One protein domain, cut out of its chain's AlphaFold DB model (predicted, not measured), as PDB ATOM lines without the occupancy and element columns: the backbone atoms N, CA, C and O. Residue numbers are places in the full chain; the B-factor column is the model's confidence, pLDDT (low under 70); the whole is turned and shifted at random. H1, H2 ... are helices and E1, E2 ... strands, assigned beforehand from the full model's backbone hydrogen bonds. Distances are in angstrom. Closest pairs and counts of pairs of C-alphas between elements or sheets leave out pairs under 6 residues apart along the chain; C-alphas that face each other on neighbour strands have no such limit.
ATOM      1  N   TYR A 547     -28.980  87.505 -12.873       94.00
ATOM      2  CA  TYR A 547     -27.959  87.842 -13.856       94.00
ATOM      3  C   TYR A 547     -28.299  87.208 -15.198       94.00
ATOM      4  O   TYR A 547     -28.504  85.997 -15.263       94.00
ATOM      5  N   LEU A 548     -28.322  88.012 -16.262       95.12
ATOM      6  CA  LEU A 548     -28.312  87.513 -17.637       95.12
ATOM      7  C   LEU A 548     -26.895  87.032 -17.963       95.12
ATOM      8  O   LEU A 548     -25.940  87.795 -17.802       95.12
ATOM      9  N   MET A 549     -26.753  85.788 -18.411       91.00
ATOM     10  CA  MET A 549     -25.464  85.217 -18.798       91.00
ATOM     11  C   MET A 549     -25.185  85.481 -20.282       91.00
ATOM     12  O   MET A 549     -25.951  85.050 -21.139       91.00
ATOM     13  N   LEU A 550     -24.090  86.180 -20.581       87.56
ATOM     14  CA  LEU A 550     -23.692  86.578 -21.940       87.56
ATOM     15  C   LEU A 550     -22.872  85.511 -22.676       87.56
ATOM     16  O   LEU A 550     -22.670  85.600 -23.880       87.56
ATOM     17  N   ASP A 551     -22.380  84.515 -21.945       79.19
ATOM     18  CA  ASP A 551     -21.512  83.442 -22.436       79.19
ATOM     19  C   ASP A 551     -22.198  82.061 -22.375       79.19
ATOM     20  O   ASP A 551     -21.574  81.009 -22.191       79.19
ATOM     21  N   ARG A 552     -23.522  82.098 -22.450       81.06
ATOM     22  CA  ARG A 552     -24.475  80.988 -22.452       81.06
ATOM     23  C   ARG A 552     -25.514  81.271 -23.546       81.06
ATOM     24  O   ARG A 552     -25.461  82.365 -24.112       81.06
ATOM     25  N   PRO A 553     -26.425  80.327 -23.862       72.25
ATOM     26  CA  PRO A 553     -27.444  80.544 -24.885       72.25
ATOM     27  C   PRO A 553     -28.105  81.917 -24.725       72.25
ATOM     28  O   PRO A 553     -28.738  82.181 -23.705       72.25
ATOM     29  N   LEU A 554     -27.920  82.792 -25.712       87.31
ATOM     30  CA  LEU A 554     -28.543  84.108 -25.815       87.31
ATOM     31  C   LEU A 554     -28.758  84.412 -27.295       87.31
ATOM     32  O   LEU A 554     -27.792  84.595 -28.033       87.31
ATOM     33  N   GLY A 555     -30.009  84.458 -27.733       89.12
ATOM     34  CA  GLY A 555     -30.292  84.585 -29.155       89.12
ATOM     35  C   GLY A 555     -31.775  84.547 -29.491       89.12
ATOM     36  O   GLY A 555     -32.630  84.379 -28.618       89.12
ATOM     37  N   LEU A 556     -32.048  84.722 -30.778       89.75
ATOM     38  CA  LEU A 556     -33.365  84.606 -31.387       89.75
ATOM     39  C   LEU A 556     -33.281  83.531 -32.473       89.75
ATOM     40  O   LEU A 556     -32.375  83.595 -33.299       89.75
ATOM     41  N   PHE A 557     -34.189  82.560 -32.439       88.56
ATOM     42  CA  PHE A 557     -34.333  81.494 -33.432       88.56
ATOM     43  C   PHE A 557     -35.682  81.614 -34.139       88.56
ATOM     44  O   PHE A 557     -36.715  81.737 -33.469       88.56
ATOM     45  N   ILE A 558     -35.679  81.551 -35.464       86.88
ATOM     46  CA  ILE A 558     -36.883  81.597 -36.290       86.88
ATOM     47  C   ILE A 558     -37.383  80.164 -36.448       86.88
ATOM     48  O   ILE A 558     -36.793  79.355 -37.154       86.88
ATOM     49  N   ARG A 559     -38.446  79.799 -35.723       84.19
ATOM     50  CA  ARG A 559     -38.985  78.432 -35.796       84.19
ATOM     51  C   ARG A 559     -39.844  78.243 -37.036       84.19
ATOM     52  O   ARG A 559     -39.788  77.172 -37.616       84.19
ATOM     53  N   ASN A 560     -40.659  79.241 -37.355       83.38
ATOM     54  CA  ASN A 560     -41.427  79.346 -38.587       83.38
ATOM     55  C   ASN A 560     -41.491  80.833 -38.949       83.38
ATOM     56  O   ASN A 560     -41.826  81.635 -38.069       83.38
ATOM     57  N   GLU A 561     -41.214  81.169 -40.199       80.12
ATOM     58  CA  GLU A 561     -41.533  82.476 -40.789       80.12
ATOM     59  C   GLU A 561     -43.045  82.717 -40.813       80.12
ATOM     60  O   GLU A 561     -43.845  81.769 -40.689       80.12
ATOM     61  N   SER A 562     -43.436  83.985 -40.934       73.88
ATOM     62  CA  SER A 562     -44.831  84.357 -41.161       73.88
ATOM     63  C   SER A 562     -45.125  84.506 -42.670       73.88
ATOM     64  O   SER A 562     -44.351  84.054 -43.505       73.88
ATOM     65  N   GLY A 563     -46.311  84.990 -43.047       68.00
ATOM     66  CA  GLY A 563     -46.514  85.516 -44.402       68.00
ATOM     67  C   GLY A 563     -46.628  84.527 -45.577       68.00
ATOM     68  O   GLY A 563     -46.874  83.322 -45.452       68.00
ATOM     69  N   ALA A 564     -46.599  85.106 -46.784       55.25
ATOM     70  CA  ALA A 564     -46.569  84.423 -48.096       55.25
ATOM     71  C   ALA A 564     -45.540  85.043 -49.048       55.25
ATOM     72  O   ALA A 564     -45.644  84.916 -50.279       55.25
ATOM     73  N   ASP A 565     -44.631  85.803 -48.469       58.22
ATOM     74  CA  ASP A 565     -43.449  86.344 -49.095       58.22
ATOM     75  C   ASP A 565     -42.533  85.222 -49.617       58.22
ATOM     76  O   ASP A 565     -42.822  84.020 -49.556       58.22
ATOM     77  N   TRP A 566     -41.489  85.633 -50.332       55.41
ATOM     78  CA  TRP A 566     -40.477  84.671 -50.756       55.41
ATOM     79  C   TRP A 566     -39.721  84.225 -49.502       55.41
ATOM     80  O   TRP A 566     -39.476  85.098 -48.682       55.41
ATOM     81  N   PRO A 567     -39.332  82.939 -49.372       52.22
ATOM     82  CA  PRO A 567     -38.448  82.507 -48.287       52.22
ATOM     83  C   PRO A 567     -37.305  83.509 -48.100       52.22
ATOM     84  O   PRO A 567     -36.669  83.866 -49.108       52.22
ATOM     85  N   GLY A 568     -37.138  83.989 -46.868       53.56
ATOM     86  CA  GLY A 568     -36.167  85.012 -46.511       53.56
ATOM     87  C   GLY A 568     -36.616  86.427 -46.857       53.56
ATOM     88  O   GLY A 568     -35.851  87.147 -47.483       53.56
ATOM     89  N   ALA A 569     -37.839  86.836 -46.509       65.81
ATOM     90  CA  ALA A 569     -38.256  88.246 -46.541       65.81
ATOM     91  C   ALA A 569     -38.929  88.723 -45.230       65.81
ATOM     92  O   ALA A 569     -39.384  89.865 -45.164       65.81
ATOM     93  N   ASP A 570     -38.892  87.908 -44.163       69.19
ATOM     94  CA  ASP A 570     -39.282  88.311 -42.806       69.19
ATOM     95  C   ASP A 570     -38.316  89.390 -42.276       69.19
ATOM     96  O   ASP A 570     -37.103  89.187 -42.145       69.19
ATOM     97  N   GLU A 571     -38.866  90.544 -41.902       81.44
ATOM     98  CA  GLU A 571     -38.105  91.728 -41.493       81.44
ATOM     99  C   GLU A 571     -38.268  91.956 -39.987       81.44
ATOM    100  O   GLU A 571     -39.203  92.612 -39.514       81.44
ATOM    101  N   VAL A 572     -37.353  91.392 -39.193       86.44
ATOM    102  CA  VAL A 572     -37.485  91.344 -37.732       86.44
ATOM    103  C   VAL A 572     -36.790  92.526 -37.064       86.44
ATOM    104  O   VAL A 572     -35.565  92.642 -37.022       86.44
ATOM    105  N   HIS A 573     -37.569  93.370 -36.402       91.12
ATOM    106  CA  HIS A 573     -37.095  94.348 -35.431       91.12
ATOM    107  C   HIS A 573     -37.170  93.781 -34.012       91.12
ATOM    108  O   HIS A 573     -38.221  93.316 -33.570       91.12
ATOM    109  N   LEU A 574     -36.078  93.885 -33.251       93.94
ATOM    110  CA  LEU A 574     -36.018  93.435 -31.858       93.94
ATOM    111  C   LEU A 574     -35.370  94.482 -30.953       93.94
ATOM    112  O   LEU A 574     -34.241  94.923 -31.175       93.94
ATOM    113  N   ASP A 575     -36.059  94.769 -29.857       95.50
ATOM    114  CA  ASP A 575     -35.579  95.530 -28.717       95.50
ATOM    115  C   ASP A 575     -35.483  94.628 -27.489       95.50
ATOM    116  O   ASP A 575     -36.455  93.980 -27.087       95.50
ATOM    117  N   VAL A 576     -34.324  94.652 -26.832       96.62
ATOM    118  CA  VAL A 576     -34.105  93.952 -25.562       96.62
ATOM    119  C   VAL A 576     -33.756  94.970 -24.488       96.62
ATOM    120  O   VAL A 576     -32.839  95.780 -24.647       96.62
ATOM    121  N   TRP A 577     -34.466  94.900 -23.368       96.62
ATOM    122  CA  TRP A 577     -34.286  95.765 -22.208       96.62
ATOM    123  C   TRP A 577     -34.004  94.925 -20.965       96.62
ATOM    124  O   TRP A 577     -34.657  93.908 -20.743       96.62
ATOM    125  N   LEU A 578     -33.063  95.372 -20.136       95.56
ATOM    126  CA  LEU A 578     -32.867  94.857 -18.782       95.56
ATOM    127  C   LEU A 578     -33.454  95.857 -17.798       95.56
ATOM    128  O   LEU A 578     -32.992  96.999 -17.719       95.56
ATOM    129  N   ASP A 579     -34.473  95.427 -17.059       94.88
ATOM    130  CA  ASP A 579     -35.318  96.310 -16.263       94.88
ATOM    131  C   ASP A 579     -35.834  97.480 -17.135       94.88
ATOM    132  O   ASP A 579     -36.595  97.272 -18.084       94.88
ATOM    133  N   SER A 580     -35.394  98.706 -16.839       92.19
ATOM    134  CA  SER A 580     -35.781  99.943 -17.523       92.19
ATOM    135  C   SER A 580     -34.759 100.440 -18.562       92.19
ATOM    136  O   SER A 580     -34.963 101.502 -19.159       92.19
ATOM    137  N   ARG A 581     -33.661  99.704 -18.803       94.44
ATOM    138  CA  ARG A 581     -32.527 100.157 -19.631       94.44
ATOM    139  C   ARG A 581     -32.331  99.286 -20.882       94.44
ATOM    140  O   ARG A 581     -32.305  98.061 -20.756       94.44
ATOM    141  N   PRO A 582     -32.145  99.876 -22.078       94.75
ATOM    142  CA  PRO A 582     -32.013  99.102 -23.306       94.75
ATOM    143  C   PRO A 582     -30.623  98.470 -23.392       94.75
ATOM    144  O   PRO A 582     -29.617  99.123 -23.091       94.75
ATOM    145  N   VAL A 583     -30.576  97.211 -23.827       95.06
ATOM    146  CA  VAL A 583     -29.339  96.461 -24.101       95.06
ATOM    147  C   VAL A 583     -29.189  96.039 -25.561       95.06
ATOM    148  O   VAL A 583     -28.087  95.695 -25.983       95.06
ATOM    149  N   PHE A 584     -30.265  96.096 -26.342       95.50
ATOM    150  CA  PHE A 584     -30.239  95.833 -27.774       95.50
ATOM    151  C   PHE A 584     -31.379  96.568 -28.475       95.50
ATOM    152  O   PHE A 584     -32.466  96.694 -27.916       95.50
ATOM    153  N   ASN A 585     -31.097  97.023 -29.688       94.62
ATOM    154  CA  ASN A 585     -32.053  97.488 -30.682       94.62
ATOM    155  C   ASN A 585     -31.451  97.075 -32.024       94.62
ATOM    156  O   ASN A 585     -30.324  97.476 -32.336       94.62
ATOM    157  N   GLY A 586     -32.150  96.220 -32.757       92.19
ATOM    158  CA  GLY A 586     -31.648  95.654 -33.997       92.19
ATOM    159  C   GLY A 586     -32.750  95.414 -35.008       92.19
ATOM    160  O   GLY A 586     -33.930  95.361 -34.667       92.19
ATOM    161  N   TYR A 587     -32.308  95.274 -36.250       89.88
ATOM    162  CA  TYR A 587     -33.102  94.907 -37.408       89.88
ATOM    163  C   TYR A 587     -32.406  93.748 -38.118       89.88
ATOM    164  O   TYR A 587     -31.181  93.803 -38.292       89.88
ATOM    165  N   TRP A 588     -33.169  92.726 -38.476       86.19
ATOM    166  CA  TRP A 588     -32.730  91.573 -39.243       86.19
ATOM    167  C   TRP A 588     -33.567  91.516 -40.517       86.19
ATOM    168  O   TRP A 588     -34.780  91.364 -40.448       86.19
ATOM    169  N   ASP A 589     -32.889  91.720 -41.641       81.00
ATOM    170  CA  ASP A 589     -33.433  91.570 -42.990       81.00
ATOM    171  C   ASP A 589     -33.391  90.086 -43.371       81.00
ATOM    172  O   ASP A 589     -32.359  89.455 -43.117       81.00
ATOM    173  N   ASP A 590     -34.449  89.578 -43.996       78.50
ATOM    174  CA  ASP A 590     -34.515  88.229 -44.570       78.50
ATOM    175  C   ASP A 590     -34.306  87.099 -43.533       78.50
ATOM    176  O   ASP A 590     -33.389  86.290 -43.658       78.50
ATOM    177  N   ALA A 591     -35.104  87.063 -42.460       79.56
ATOM    178  CA  ALA A 591     -34.963  86.061 -41.400       79.56
ATOM    179  C   ALA A 591     -35.674  84.731 -41.742       79.56
ATOM    180  O   ALA A 591     -36.889  84.635 -41.612       79.56
ATOM    181  N   ASP A 592     -34.928  83.681 -42.096       78.44
ATOM    182  CA  ASP A 592     -35.498  82.423 -42.607       78.44
ATOM    183  C   ASP A 592     -35.884  81.395 -41.521       78.44
ATOM    184  O   ASP A 592     -35.299  81.313 -40.433       78.44
ATOM    185  N   THR A 593     -36.836  80.506 -41.834       81.38
ATOM    186  CA  THR A 593     -37.183  79.361 -40.977       81.38
ATOM    187  C   THR A 593     -35.965  78.467 -40.734       81.38
ATOM    188  O   THR A 593     -35.408  77.880 -41.657       81.38
ATOM    189  N   GLY A 594     -35.613  78.262 -39.464       77.50
ATOM    190  CA  GLY A 594     -34.442  77.484 -39.057       77.50
ATOM    191  C   GLY A 594     -33.204  78.336 -38.774       77.50
ATOM    192  O   GLY A 594     -32.195  77.795 -38.315       77.50
ATOM    193  N   GLU A 595     -33.272  79.653 -38.968       77.81
ATOM    194  CA  GLU A 595     -32.145  80.542 -38.720       77.81
ATOM    195  C   GLU A 595     -32.054  81.063 -37.284       77.81
ATOM    196  O   GLU A 595     -33.009  81.075 -36.498       77.81
ATOM    197  N   THR A 596     -30.861  81.559 -36.946       82.25
ATOM    198  CA  THR A 596     -30.600  82.284 -35.699       82.25
ATOM    199  C   THR A 596     -30.010  83.656 -35.979       82.25
ATOM    200  O   THR A 596     -29.193  83.810 -36.883       82.25
ATOM    201  N   TRP A 597     -30.370  84.653 -35.162       84.81
ATOM    202  CA  TRP A 597     -29.877  86.017 -35.359       84.81
ATOM    203  C   TRP A 597     -28.370  86.099 -35.088       84.81
ATOM    204  O   TRP A 597     -27.918  86.250 -33.940       84.81
ATOM    205  N   GLY A 598     -27.589  86.085 -36.168       75.56
ATOM    206  CA  GLY A 598     -26.141  86.246 -36.145       75.56
ATOM    207  C   GLY A 598     -25.711  87.527 -35.422       75.56
ATOM    208  O   GLY A 598     -26.009  88.645 -35.835       75.56
ATOM    209  N   GLY A 599     -24.973  87.383 -34.318       76.81
ATOM    210  CA  GLY A 599     -24.361  88.515 -33.611       76.81
ATOM    211  C   GLY A 599     -25.233  89.234 -32.571       76.81
ATOM    212  O   GLY A 599     -24.734  90.190 -31.962       76.81
ATOM    213  N   LEU A 600     -26.460  88.772 -32.285       86.38
ATOM    214  CA  LEU A 600     -27.306  89.325 -31.209       86.38
ATOM    215  C   LEU A 600     -26.561  89.354 -29.861       86.38
ATOM    216  O   LEU A 600     -26.390  90.416 -29.255       86.38
ATOM    217  N   ALA A 601     -26.048  88.200 -29.421       84.75
ATOM    218  CA  ALA A 601     -25.314  88.069 -28.159       84.75
ATOM    219  C   ALA A 601     -24.072  88.971 -28.106       84.75
ATOM    220  O   ALA A 601     -23.847  89.666 -27.117       84.75
ATOM    221  N   SER A 602     -23.291  89.010 -29.194       81.12
ATOM    222  CA  SER A 602     -22.093  89.855 -29.294       81.12
ATOM    223  C   SER A 602     -22.424  91.347 -29.199       81.12
ATOM    224  O   SER A 602     -21.676  92.107 -28.584       81.12
ATOM    225  N   SER A 603     -23.545  91.776 -29.783       86.88
ATOM    226  CA  SER A 603     -23.991  93.175 -29.753       86.88
ATOM    227  C   SER A 603     -24.413  93.595 -28.345       86.88
ATOM    228  O   SER A 603     -23.989  94.651 -27.863       86.88
ATOM    229  N   ILE A 604     -25.176  92.738 -27.657       91.75
ATOM    230  CA  ILE A 604     -25.536  92.927 -26.244       91.75
ATOM    231  C   ILE A 604     -24.268  93.002 -25.390       91.75
ATOM    232  O   ILE A 604     -24.100  93.943 -24.613       91.75
ATOM    233  N   GLU A 605     -23.347  92.051 -25.558       88.25
ATOM    234  CA  GLU A 605     -22.091  92.012 -24.812       88.25
ATOM    235  C   GLU A 605     -21.270  93.291 -25.015       88.25
ATOM    236  O   GLU A 605     -20.830  93.912 -24.043       88.25
ATOM    237  N   GLN A 606     -21.090  93.727 -26.265       87.44
ATOM    238  CA  GLN A 606     -20.332  94.932 -26.586       87.44
ATOM    239  C   GLN A 606     -20.937  96.173 -25.923       87.44
ATOM    240  O   GLN A 606     -20.203  96.984 -25.345       87.44
ATOM    241  N   LEU A 607     -22.262  96.325 -25.987       91.81
ATOM    242  CA  LEU A 607     -22.951  97.459 -25.384       91.81
ATOM    243  C   LEU A 607     -22.845  97.428 -23.855       91.81
ATOM    244  O   LEU A 607     -22.498  98.442 -23.242       91.81
ATOM    245  N   VAL A 608     -23.089  96.272 -23.241       92.19
ATOM    246  CA  VAL A 608     -23.003  96.103 -21.788       92.19
ATOM    247  C   VAL A 608     -21.592  96.413 -21.287       92.19
ATOM    248  O   VAL A 608     -21.439  97.212 -20.362       92.19
ATOM    249  N   ARG A 609     -20.550  95.881 -21.937       89.75
ATOM    250  CA  ARG A 609     -19.151  96.160 -21.569       89.75
ATOM    251  C   ARG A 609     -18.766  97.627 -21.756       89.75
ATOM    252  O   ARG A 609     -17.958  98.142 -20.985       89.75
ATOM    253  N   ALA A 610     -19.328  98.304 -22.758       90.62
ATOM    254  CA  ALA A 610     -19.102  99.734 -22.966       90.62
ATOM    255  C   ALA A 610     -19.765 100.593 -21.878       90.62
ATOM    256  O   ALA A 610     -19.213 101.620 -21.483       90.62
ATOM    257  N   GLN A 611     -20.941 100.184 -21.393       90.56
ATOM    258  CA  GLN A 611     -21.721 100.944 -20.415       90.56
ATOM    259  C   GLN A 611     -21.366 100.630 -18.958       90.56
ATOM    260  O   GLN A 611     -21.524 101.502 -18.105       90.56
ATOM    261  N   MET A 612     -20.873  99.425 -18.672       88.25
ATOM    262  CA  MET A 612     -20.489  98.995 -17.329       88.25
ATOM    263  C   MET A 612     -19.131  98.269 -17.370       88.25
ATOM    264  O   MET A 612     -19.064  97.042 -17.311       88.25
ATOM    265  N   PRO A 613     -18.011  99.004 -17.513       84.12
ATOM    266  CA  PRO A 613     -16.689  98.399 -17.646       84.12
ATOM    267  C   PRO A 613     -16.337  97.505 -16.452       84.12
ATOM    268  O   PRO A 613     -16.452  97.920 -15.301       84.12
ATOM    269  N   GLY A 614     -15.866  96.288 -16.726       80.06
ATOM    270  CA  GLY A 614     -15.521  95.308 -15.690       80.06
ATOM    271  C   GLY A 614     -16.687  94.427 -15.238       80.06
ATOM    272  O   GLY A 614     -16.452  93.481 -14.488       80.06
ATOM    273  N   ILE A 615     -17.905  94.674 -15.734       78.81
ATOM    274  CA  ILE A 615     -18.967  93.673 -15.710       78.81
ATOM    275  C   ILE A 615     -18.472  92.483 -16.542       78.81
ATOM    276  O   ILE A 615     -18.007  92.652 -17.675       78.81
ATOM    277  N   GLY A 616     -18.399  91.305 -15.928       81.75
ATOM    278  CA  GLY A 616     -17.915  90.095 -16.588       81.75
ATOM    279  C   GLY A 616     -18.913  89.611 -17.640       81.75
ATOM    280  O   GLY A 616     -19.457  90.389 -18.417       81.75
ATOM    281  N   ASP A 617     -19.205  88.317 -17.625       85.75
ATOM    282  CA  ASP A 617     -20.151  87.702 -18.568       85.75
ATOM    283  C   ASP A 617     -21.563  87.585 -17.969       85.75
ATOM    284  O   ASP A 617     -22.390  86.798 -18.420       85.75
ATOM    285  N   ARG A 618     -21.835  88.348 -16.903       90.88
ATOM    286  CA  ARG A 618     -23.067  88.306 -16.111       90.88
ATOM    287  C   ARG A 618     -23.589  89.713 -15.890       90.88
ATOM    288  O   ARG A 618     -22.907  90.537 -15.284       90.88
ATOM    289  N   VAL A 619     -24.804  89.977 -16.358       93.75
ATOM    290  CA  VAL A 619     -25.417  91.308 -16.314       93.75
ATOM    291  C   VAL A 619     -26.527  91.328 -15.268       93.75
ATOM    292  O   VAL A 619     -27.557  90.690 -15.489       93.75
ATOM    293  N   PRO A 620     -26.344  92.013 -14.128       94.06
ATOM    294  CA  PRO A 620     -27.327  92.044 -13.056       94.06
ATOM    295  C   PRO A 620     -28.565  92.854 -13.452       94.06
ATOM    296  O   PRO A 620     -28.462  93.991 -13.913       94.06
ATOM    297  N   PHE A 621     -29.738  92.295 -13.190       95.19
ATOM    298  CA  PHE A 621     -31.050  92.927 -13.314       95.19
ATOM    299  C   PHE A 621     -31.942  92.476 -12.149       95.19
ATOM    300  O   PHE A 621     -31.614  91.521 -11.444       95.19
ATOM    301  N   SER A 622     -33.043  93.174 -11.892       93.31
ATOM    302  CA  SER A 622     -33.840  92.983 -10.666       93.31
ATOM    303  C   SER A 622     -35.300  92.605 -10.896       93.31
ATOM    304  O   SER A 622     -35.952  92.093  -9.986       93.31
ATOM    305  N   THR A 623     -35.827  92.852 -12.092       93.88
ATOM    306  CA  THR A 623     -37.244  92.664 -12.415       93.88
ATOM    307  C   THR A 623     -37.427  91.719 -13.595       93.88
ATOM    308  O   THR A 623     -37.925  90.603 -13.411       93.88
ATOM    309  N   SER A 624     -37.012  92.123 -14.795       95.62
ATOM    310  CA  SER A 624     -37.220  91.341 -16.012       95.62
ATOM    311  C   SER A 624     -36.268  91.717 -17.145       95.62
ATOM    312  O   SER A 624     -35.710  92.814 -17.195       95.62
ATOM    313  N   ILE A 625     -36.136  90.787 -18.088       97.00
ATOM    314  CA  ILE A 625     -35.674  91.042 -19.450       97.00
ATOM    315  C   ILE A 625     -36.932  91.286 -20.279       97.00
ATOM    316  O   ILE A 625     -37.758  90.379 -20.410       97.00
ATOM    317  N   ASN A 626     -37.117  92.497 -20.792       96.81
ATOM    318  CA  ASN A 626     -38.276  92.847 -21.606       96.81
ATOM    319  C   ASN A 626     -37.890  92.811 -23.081       96.81
ATOM    320  O   ASN A 626     -36.883  93.392 -23.483       96.81
ATOM    321  N   LEU A 627     -38.704  92.117 -23.864       96.25
ATOM    322  CA  LEU A 627     -38.574  91.978 -25.301       96.25
ATOM    323  C   LEU A 627     -39.698  92.789 -25.931       96.25
ATOM    324  O   LEU A 627     -40.861  92.610 -25.563       96.25
ATOM    325  N   SER A 628     -39.360  93.657 -26.869       93.12
ATOM    326  CA  SER A 628     -40.319  94.237 -27.801       93.12
ATOM    327  C   SER A 628     -39.859  93.819 -29.184       93.12
ATOM    328  O   SER A 628     -38.677  93.944 -29.481       93.12
ATOM    329  N   TYR A 629     -40.746  93.266 -29.997       91.00
ATOM    330  CA  TYR A 629     -40.416  92.839 -31.351       91.00
ATOM    331  C   TYR A 629     -41.534  93.209 -32.314       91.00
ATOM    332  O   TYR A 629     -42.698  93.344 -31.924       91.00
ATOM    333  N   LEU A 630     -41.154  93.419 -33.560       86.00
ATOM    334  CA  LEU A 630     -42.044  93.696 -34.668       86.00
ATOM    335  C   LEU A 630     -41.471  92.966 -35.869       86.00
ATOM    336  O   LEU A 630     -40.276  93.048 -36.109       86.00
ATOM    337  N   GLU A 631     -42.326  92.282 -36.601       77.69
ATOM    338  CA  GLU A 631     -42.027  91.878 -37.962       77.69
ATOM    339  C   GLU A 631     -42.839  92.807 -38.876       77.69
ATOM    340  O   GLU A 631     -44.026  93.047 -38.623       77.69
ATOM    341  N   GLU A 632     -42.170  93.452 -39.834       70.12
ATOM    342  CA  GLU A 632     -42.763  94.480 -40.704       70.12
ATOM    343  C   GLU A 632     -43.419  93.898 -41.961       70.12
ATOM    344  O   GLU A 632     -43.266  94.420 -43.057       70.12
ATOM    345  N   ASP A 633     -44.248  92.869 -41.810       65.38
ATOM    346  CA  ASP A 633     -44.889  92.267 -42.972       65.38
ATOM    347  C   ASP A 633     -46.114  93.074 -43.478       65.38
ATOM    348  O   ASP A 633     -46.723  93.867 -42.745       65.38
ATOM    349  N   PHE A 634     -46.544  92.882 -44.739       55.62
ATOM    350  CA  PHE A 634     -47.637  93.669 -45.370       55.62
ATOM    351  C   PHE A 634     -48.958  93.649 -44.572       55.62
ATOM    352  O   PHE A 634     -49.822  94.522 -44.764       55.62
ATOM    353  N   THR A 635     -49.138  92.641 -43.714       55.00
ATOM    354  CA  THR A 635     -50.323  92.422 -42.880       55.00
ATOM    355  C   THR A 635     -50.058  92.340 -41.374       55.00
ATOM    356  O   THR A 635     -51.029  92.468 -40.613       55.00
ATOM    357  N   ALA A 636     -48.802  92.233 -40.930       55.81
ATOM    358  CA  ALA A 636     -48.431  92.259 -39.519       55.81
ATOM    359  C   ALA A 636     -48.505  93.700 -38.973       55.81
ATOM    360  O   ALA A 636     -47.971  94.650 -39.542       55.81
ATOM    361  N   ALA A 637     -49.241  93.921 -37.876       55.59
ATOM    362  CA  ALA A 637     -49.479  95.270 -37.353       55.59
ATOM    363  C   ALA A 637     -49.114  95.415 -35.870       55.59
ATOM    364  O   ALA A 637     -49.908  95.093 -34.984       55.59
ATOM    365  N   GLY A 638     -47.975  96.069 -35.621       68.75
ATOM    366  CA  GLY A 638     -47.621  96.685 -34.339       68.75
ATOM    367  C   GLY A 638     -46.673  95.866 -33.464       68.75
ATOM    368  O   GLY A 638     -46.617  94.647 -33.537       68.75
ATOM    369  N   TRP A 639     -45.922  96.570 -32.612       80.56
ATOM    370  CA  TRP A 639     -44.971  95.959 -31.686       80.56
ATOM    371  C   TRP A 639     -45.670  95.019 -30.703       80.56
ATOM    372  O   TRP A 639     -46.599  95.413 -29.986       80.56
ATOM    373  N   LEU A 640     -45.169  93.794 -30.629       86.94
ATOM    374  CA  LEU A 640     -45.515  92.807 -29.622       86.94
ATOM    375  C   LEU A 640     -44.478  92.835 -28.507       86.94
ATOM    376  O   LEU A 640     -43.325  93.210 -28.704       86.94
ATOM    377  N   THR A 641     -44.888  92.429 -27.308       91.81
ATOM    378  CA  THR A 641     -44.003  92.423 -26.141       91.81
ATOM    379  C   THR A 641     -44.053  91.097 -25.414       91.81
ATOM    380  O   THR A 641     -45.131  90.538 -25.211       91.81
ATOM    381  N   ALA A 642     -42.902  90.649 -24.933       95.19
ATOM    382  CA  ALA A 642     -42.779  89.519 -24.029       95.19
ATOM    383  C   ALA A 642     -41.777  89.842 -22.913       95.19
ATOM    384  O   ALA A 642     -41.048  90.829 -22.976       95.19
ATOM    385  N   SER A 643     -41.743  89.026 -21.861       95.12
ATOM    386  CA  SER A 643     -40.831  89.261 -20.739       95.12
ATOM    387  C   SER A 643     -40.324  87.962 -20.136       95.12
ATOM    388  O   SER A 643     -41.113  87.050 -19.880       95.12
ATOM    389  N   VAL A 644     -39.037  87.925 -19.806       95.88
ATOM    390  CA  VAL A 644     -38.432  86.906 -18.944       95.88
ATOM    391  C   VAL A 644     -38.305  87.490 -17.543       95.88
ATOM    392  O   VAL A 644     -37.579  88.459 -17.335       95.88
ATOM    393  N   ALA A 645     -39.006  86.914 -16.571       94.75
ATOM    394  CA  ALA A 645     -38.896  87.349 -15.182       94.75
ATOM    395  C   ALA A 645     -37.536  86.968 -14.571       94.75
ATOM    396  O   ALA A 645     -36.974  85.911 -14.888       94.75
ATOM    397  N   ALA A 646     -37.053  87.795 -13.639       93.06
ATOM    398  CA  ALA A 646     -35.986  87.418 -12.715       93.06
ATOM    399  C   ALA A 646     -36.339  86.120 -11.959       93.06
ATOM    400  O   ALA A 646     -37.512  85.761 -11.812       93.06
ATOM    401  N   LEU A 647     -35.323  85.399 -11.475       92.31
ATOM    402  CA  LEU A 647     -35.511  84.113 -10.807       92.31
ATOM    403  C   LEU A 647     -36.271  84.285  -9.489       92.31
ATOM    404  O   LEU A 647     -35.791  84.904  -8.537       92.31
ATOM    405  N   SER A 648     -37.437  83.652  -9.392       86.69
ATOM    406  CA  SER A 648     -38.198  83.575  -8.144       86.69
ATOM    407  C   SER A 648     -37.479  82.668  -7.143       86.69
ATOM    408  O   SER A 648     -36.856  81.710  -7.580       86.69
ATOM    409  N   PRO A 649     -37.587  82.850  -5.812       77.38
ATOM    410  CA  PRO A 649     -36.816  82.071  -4.828       77.38
ATOM    411  C   PRO A 649     -36.976  80.540  -4.871       77.38
ATOM    412  O   PRO A 649     -36.183  79.842  -4.249       77.38
ATOM    413  N   ALA A 650     -38.008  80.015  -5.539       81.69
ATOM    414  CA  ALA A 650     -38.268  78.578  -5.650       81.69
ATOM    415  C   ALA A 650     -37.530  77.908  -6.825       81.69
ATOM    416  O   ALA A 650     -37.507  76.683  -6.916       81.69
ATOM    417  N   GLU A 651     -36.965  78.696  -7.737       86.38
ATOM    418  CA  GLU A 651     -36.297  78.178  -8.933       86.38
ATOM    419  C   GLU A 651     -34.865  77.722  -8.641       86.38
ATOM    420  O   GLU A 651     -34.288  78.070  -7.606       86.38
ATOM    421  N   ARG A 652     -34.279  76.947  -9.560       84.19
ATOM    422  CA  ARG A 652     -32.853  76.593  -9.510       84.19
ATOM    423  C   ARG A 652     -31.992  77.854  -9.641       84.19
ATOM    424  O   ARG A 652     -32.454  78.868 -10.159       84.19
ATOM    425  N   ASP A 653     -30.747  77.784  -9.177       83.31
ATOM    426  CA  ASP A 653     -29.840  78.940  -9.201       83.31
ATOM    427  C   ASP A 653     -29.440  79.371 -10.607       83.31
ATOM    428  O   ASP A 653     -29.107  80.535 -10.790       83.31
ATOM    429  N   THR A 654     -29.526  78.477 -11.590       86.25
ATOM    430  CA  THR A 654     -29.365  78.783 -13.011       86.25
ATOM    431  C   THR A 654     -30.482  78.103 -13.792       86.25
ATOM    432  O   THR A 654     -30.798  76.937 -13.534       86.25
ATOM    433  N   VAL A 655     -31.098  78.837 -14.716       87.12
ATOM    434  CA  VAL A 655     -32.212  78.369 -15.544       87.12
ATOM    435  C   VAL A 655     -32.046  78.902 -16.962       87.12
ATOM    436  O   VAL A 655     -31.922  80.111 -17.161       87.12
ATOM    437  N   ASP A 656     -32.116  78.000 -17.936       87.94
ATOM    438  CA  ASP A 656     -32.275  78.357 -19.343       87.94
ATOM    439  C   ASP A 656     -33.751  78.660 -19.608       87.94
ATOM    440  O   ASP A 656     -34.654  77.925 -19.192       87.94
ATOM    441  N   ARG A 657     -34.013  79.799 -20.239       90.00
ATOM    442  CA  ARG A 657     -35.353  80.308 -20.519       90.00
ATOM    443  C   ARG A 657     -35.578  80.322 -22.011       90.00
ATOM    444  O   ARG A 657     -34.692  80.705 -22.765       90.00
ATOM    445  N   GLN A 658     -36.797  79.976 -22.394       91.12
ATOM    446  CA  GLN A 658     -37.307  80.146 -23.742       91.12
ATOM    447  C   GLN A 658     -38.603  80.925 -23.680       91.12
ATOM    448  O   GLN A 658     -39.466  80.659 -22.839       91.12
ATOM    449  N   VAL A 659     -38.724  81.888 -24.578       92.06
ATOM    450  CA  VAL A 659     -39.926  82.679 -24.771       92.06
ATOM    451  C   VAL A 659     -40.333  82.525 -26.221       92.06
ATOM    452  O   VAL A 659     -39.614  82.945 -27.124       92.06
ATOM    453  N   THR A 660     -41.492  81.912 -26.428       91.81
ATOM    454  CA  THR A 660     -42.136  81.884 -27.737       91.81
ATOM    455  C   THR A 660     -42.684  83.270 -28.044       91.81
ATOM    456  O   THR A 660     -43.441  83.836 -27.250       91.81
ATOM    457  N   LEU A 661     -42.294  83.798 -29.193       90.81
ATOM    458  CA  LEU A 661     -42.696  85.090 -29.721       90.81
ATOM    459  C   LEU A 661     -43.621  84.820 -30.919       90.81
ATOM    460  O   LEU A 661     -43.124  84.512 -32.001       90.81
ATOM    461  N   PRO A 662     -44.953  84.791 -30.719       88.88
ATOM    462  CA  PRO A 662     -45.890  84.584 -31.818       88.88
ATOM    463  C   PRO A 662     -45.895  85.795 -32.747       88.88
ATOM    464  O   PRO A 662     -45.931  86.925 -32.269       88.88
ATOM    465  N   VAL A 663     -45.940  85.553 -34.052       85.06
ATOM    466  CA  VAL A 663     -45.960  86.596 -35.080       85.06
ATOM    467  C   VAL A 663     -47.252  86.431 -35.876       85.06
ATOM    468  O   VAL A 663     -47.324  85.577 -36.753       85.06
ATOM    469  N   PRO A 664     -48.341  87.117 -35.483       80.62
ATOM    470  CA  PRO A 664     -49.629  86.941 -36.131       80.62
ATOM    471  C   PRO A 664     -49.616  87.556 -37.524       80.62
ATOM    472  O   PRO A 664     -49.371  88.757 -37.653       80.62
ATOM    473  N   ASP A 665     -50.010  86.769 -38.518       75.06
ATOM    474  CA  ASP A 665     -50.122  87.224 -39.899       75.06
ATOM    475  C   ASP A 665     -51.465  86.801 -40.523       75.06
ATOM    476  O   ASP A 665     -52.171  85.903 -40.052       75.06
ATOM    477  N   ALA A 666     -51.890  87.503 -41.573       73.44
ATOM    478  CA  ALA A 666     -53.153  87.225 -42.247       73.44
ATOM    479  C   ALA A 666     -53.145  85.923 -43.071       73.44
ATOM    480  O   ALA A 666     -54.228  85.431 -43.419       73.44
ATOM    481  N   ILE A 667     -51.968  85.396 -43.414       75.44
ATOM    482  CA  ILE A 667     -51.779  84.223 -44.269       75.44
ATOM    483  C   ILE A 667     -51.290  83.026 -43.456       75.44
ATOM    484  O   ILE A 667     -51.951  81.980 -43.483       75.44
ATOM    485  N   SER A 668     -50.181  83.177 -42.731       78.81
ATOM    486  CA  SER A 668     -49.616  82.133 -41.875       78.81
ATOM    487  C   SER A 668     -48.917  82.748 -40.672       78.81
ATOM    488  O   SER A 668     -47.966  83.492 -40.838       78.81
ATOM    489  N   ASP A 669     -49.355  82.406 -39.459       83.00
ATOM    490  CA  ASP A 669     -48.693  82.883 -38.244       83.00
ATOM    491  C   ASP A 669     -47.247  82.355 -38.167       83.00
ATOM    492  O   ASP A 669     -47.018  81.140 -38.195       83.00
ATOM    493  N   GLY A 670     -46.295  83.267 -37.980       84.06
ATOM    494  CA  GLY A 670     -44.903  82.965 -37.678       84.06
ATOM    495  C   GLY A 670     -44.692  82.655 -36.198       84.06
ATOM    496  O   GLY A 670     -45.534  82.893 -35.318       84.06
ATOM    497  N   THR A 671     -43.551  82.059 -35.877       88.75
ATOM    498  CA  THR A 671     -43.166  81.760 -34.497       88.75
ATOM    499  C   THR A 671     -41.667  81.884 -34.330       88.75
ATOM    500  O   THR A 671     -40.907  81.074 -34.860       88.75
ATOM    501  N   TYR A 672     -41.236  82.823 -33.494       90.38
ATOM    502  CA  TYR A 672     -39.836  82.949 -33.105       90.38
ATOM    503  C   TYR A 672     -39.634  82.461 -31.668       90.38
ATOM    504  O   TYR A 672     -40.572  82.342 -30.872       90.38
ATOM    505  N   THR A 673     -38.395  82.143 -31.316       91.19
ATOM    506  CA  THR A 673     -38.006  81.718 -29.972       91.19
ATOM    507  C   THR A 673     -36.824  82.549 -29.509       91.19
ATOM    508  O   THR A 673     -35.723  82.420 -30.034       91.19
ATOM    509  N   PHE A 674     -37.041  83.381 -28.493       92.44
ATOM    510  CA  PHE A 674     -35.943  84.011 -27.768       92.44
ATOM    511  C   PHE A 674     -35.501  83.087 -26.641       92.44
ATOM    512  O   PHE A 674     -36.331  82.638 -25.845       92.44
ATOM    513  N   TYR A 675     -34.204  82.830 -26.538       91.12
ATOM    514  CA  TYR A 675     -33.637  82.073 -25.430       91.12
ATOM    515  C   TYR A 675     -32.564  82.881 -24.709       91.12
ATOM    516  O   TYR A 675     -31.830  83.668 -25.305       91.12
ATOM    517  N   CYS A 676     -32.491  82.686 -23.397       92.44
ATOM    518  CA  CYS A 676     -31.466  83.276 -22.548       92.44
ATOM    519  C   CYS A 676     -31.210  82.399 -21.320       92.44
ATOM    520  O   CYS A 676     -32.147  81.804 -20.782       92.44
ATOM    521  N   SER A 677     -29.991  82.403 -20.791       91.56
ATOM    522  CA  SER A 677     -29.702  81.811 -19.478       91.56
ATOM    523  C   SER A 677     -29.684  82.871 -18.380       91.56
ATOM    524  O   SER A 677     -29.038  83.915 -18.505       91.56
ATOM    525  N   VAL A 678     -30.371  82.586 -17.272       92.94
ATOM    526  CA  VAL A 678     -30.450  83.464 -16.097       92.94
ATOM    527  C   VAL A 678     -29.903  82.736 -14.873       92.94
ATOM    528  O   VAL A 678     -30.221  81.567 -14.659       92.94
ATOM    529  N   THR A 679     -29.106  83.416 -14.043       90.19
ATOM    530  CA  THR A 679     -28.550  82.855 -12.800       90.19
ATOM    531  C   THR A 679     -28.695  83.790 -11.596       90.19
ATOM    532  O   THR A 679     -28.849  84.996 -11.764       90.19
ATOM    533  N   ARG A 680     -28.650  83.258 -10.368       86.06
ATOM    534  CA  ARG A 680     -28.517  84.034  -9.116       86.06
ATOM    535  C   ARG A 680     -27.066  84.218  -8.679       86.06
ATOM    536  O   ARG A 680     -26.789  84.993  -7.764       86.06
TER     537      ARG A 680
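AT A GLANCE: This is residues 547 to 680 of the 682 residues of an uncharacterized protein of Mycolicibacterium hippocampi (UniProt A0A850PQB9). Two four-stranded sheets lie face to face as a sandwich, with the single helix H1 covering one side, where E1 of one sheet and E3 of the other stand apart. On the other side E6 and E7 come close, and at one end the short E4 runs on into E5, taking the chain from one sheet to the other. The printed part has 134 residues, with E1, E2, E3, H1, E4, E5, E6, E7 and E8 along the chain; the class is mostly strand. Both sheets are antiparallel, in the orders E4 - E1 - E8 - E7 and E3 - E2 - E5 - E6. The whole is compact, with a radius of gyration of the C-alphas of 15.2 A and spans of 44 by 33 by 25 A.

IN THESE COORDINATES: E1, residues 547 to 560, begins with C-alpha 547 at (-27.959, 87.842, -13.856), is 29.4 A long and bends by 84 degrees at residue 551. E2 is residues 572 to 578 and E3 residues 581 to 588, 21.4 A. H1, residues 600 to 611, is 16.8 A long, with C-alpha 600 at (-27.306, 89.325, -31.209). E4 is residues 618 to 621, E5 residues 624 to 631, 22.5 A, and E6 residues 640 to 645. E7, residues 654 to 663, is 28.7 A long; E8, residues 670 to 679, is 29.8 A long and ends with C-alpha 679 at (-28.550, 82.855, -12.800).

HOW THE PARTS SIT: In the twisted sheet E4 - E1 - E8 - E7, the pairs within hydrogen-bond range include N 548 and O 619 of the neighbours E1 and E4, 2.9 A, N 557 and O 673 of the neighbours E1 and E8, 2.9 A, and N 657 and O 676 of the hairpin E7 and E8, 2.8 A. In the other sheet, also twisted, the hairpin E2 and E3 has N 574 and O 586 at 3.0 A, E2 and E5 have N 575 and O 628 at 2.8 A, and the hairpin E5 and E6 has N 627 and O 642 at 2.8 A. The sandwich, two sheets face to face, has best planes 10 degrees apart and facing parts 9.9 A centre to centre. The closest C-alphas of E6 and E7, Ala 642 and Leu 661, are 7.2 A apart. H1 is on both sheets, at heights of 9.2 A over the first and 7.0 A over the second; its closest C-alphas are Ala 601 to Leu 554 of E1, 5.6 A, and Ile 604 to Val 583 of E3, 5.6 A. Every O i to N i+4 pair in H1 is within hydrogen-bond range.

THE WHOLE: The C-alphas of Gly 614 and Ile 667 are the two farthest apart, 47.5 A. The printed part has no cut. The links E1 to E2 and E3 to H1 are long. Residues 563 to 570 and 633 to 638 have pLDDT under 70; the mean of the printed part is 84.6.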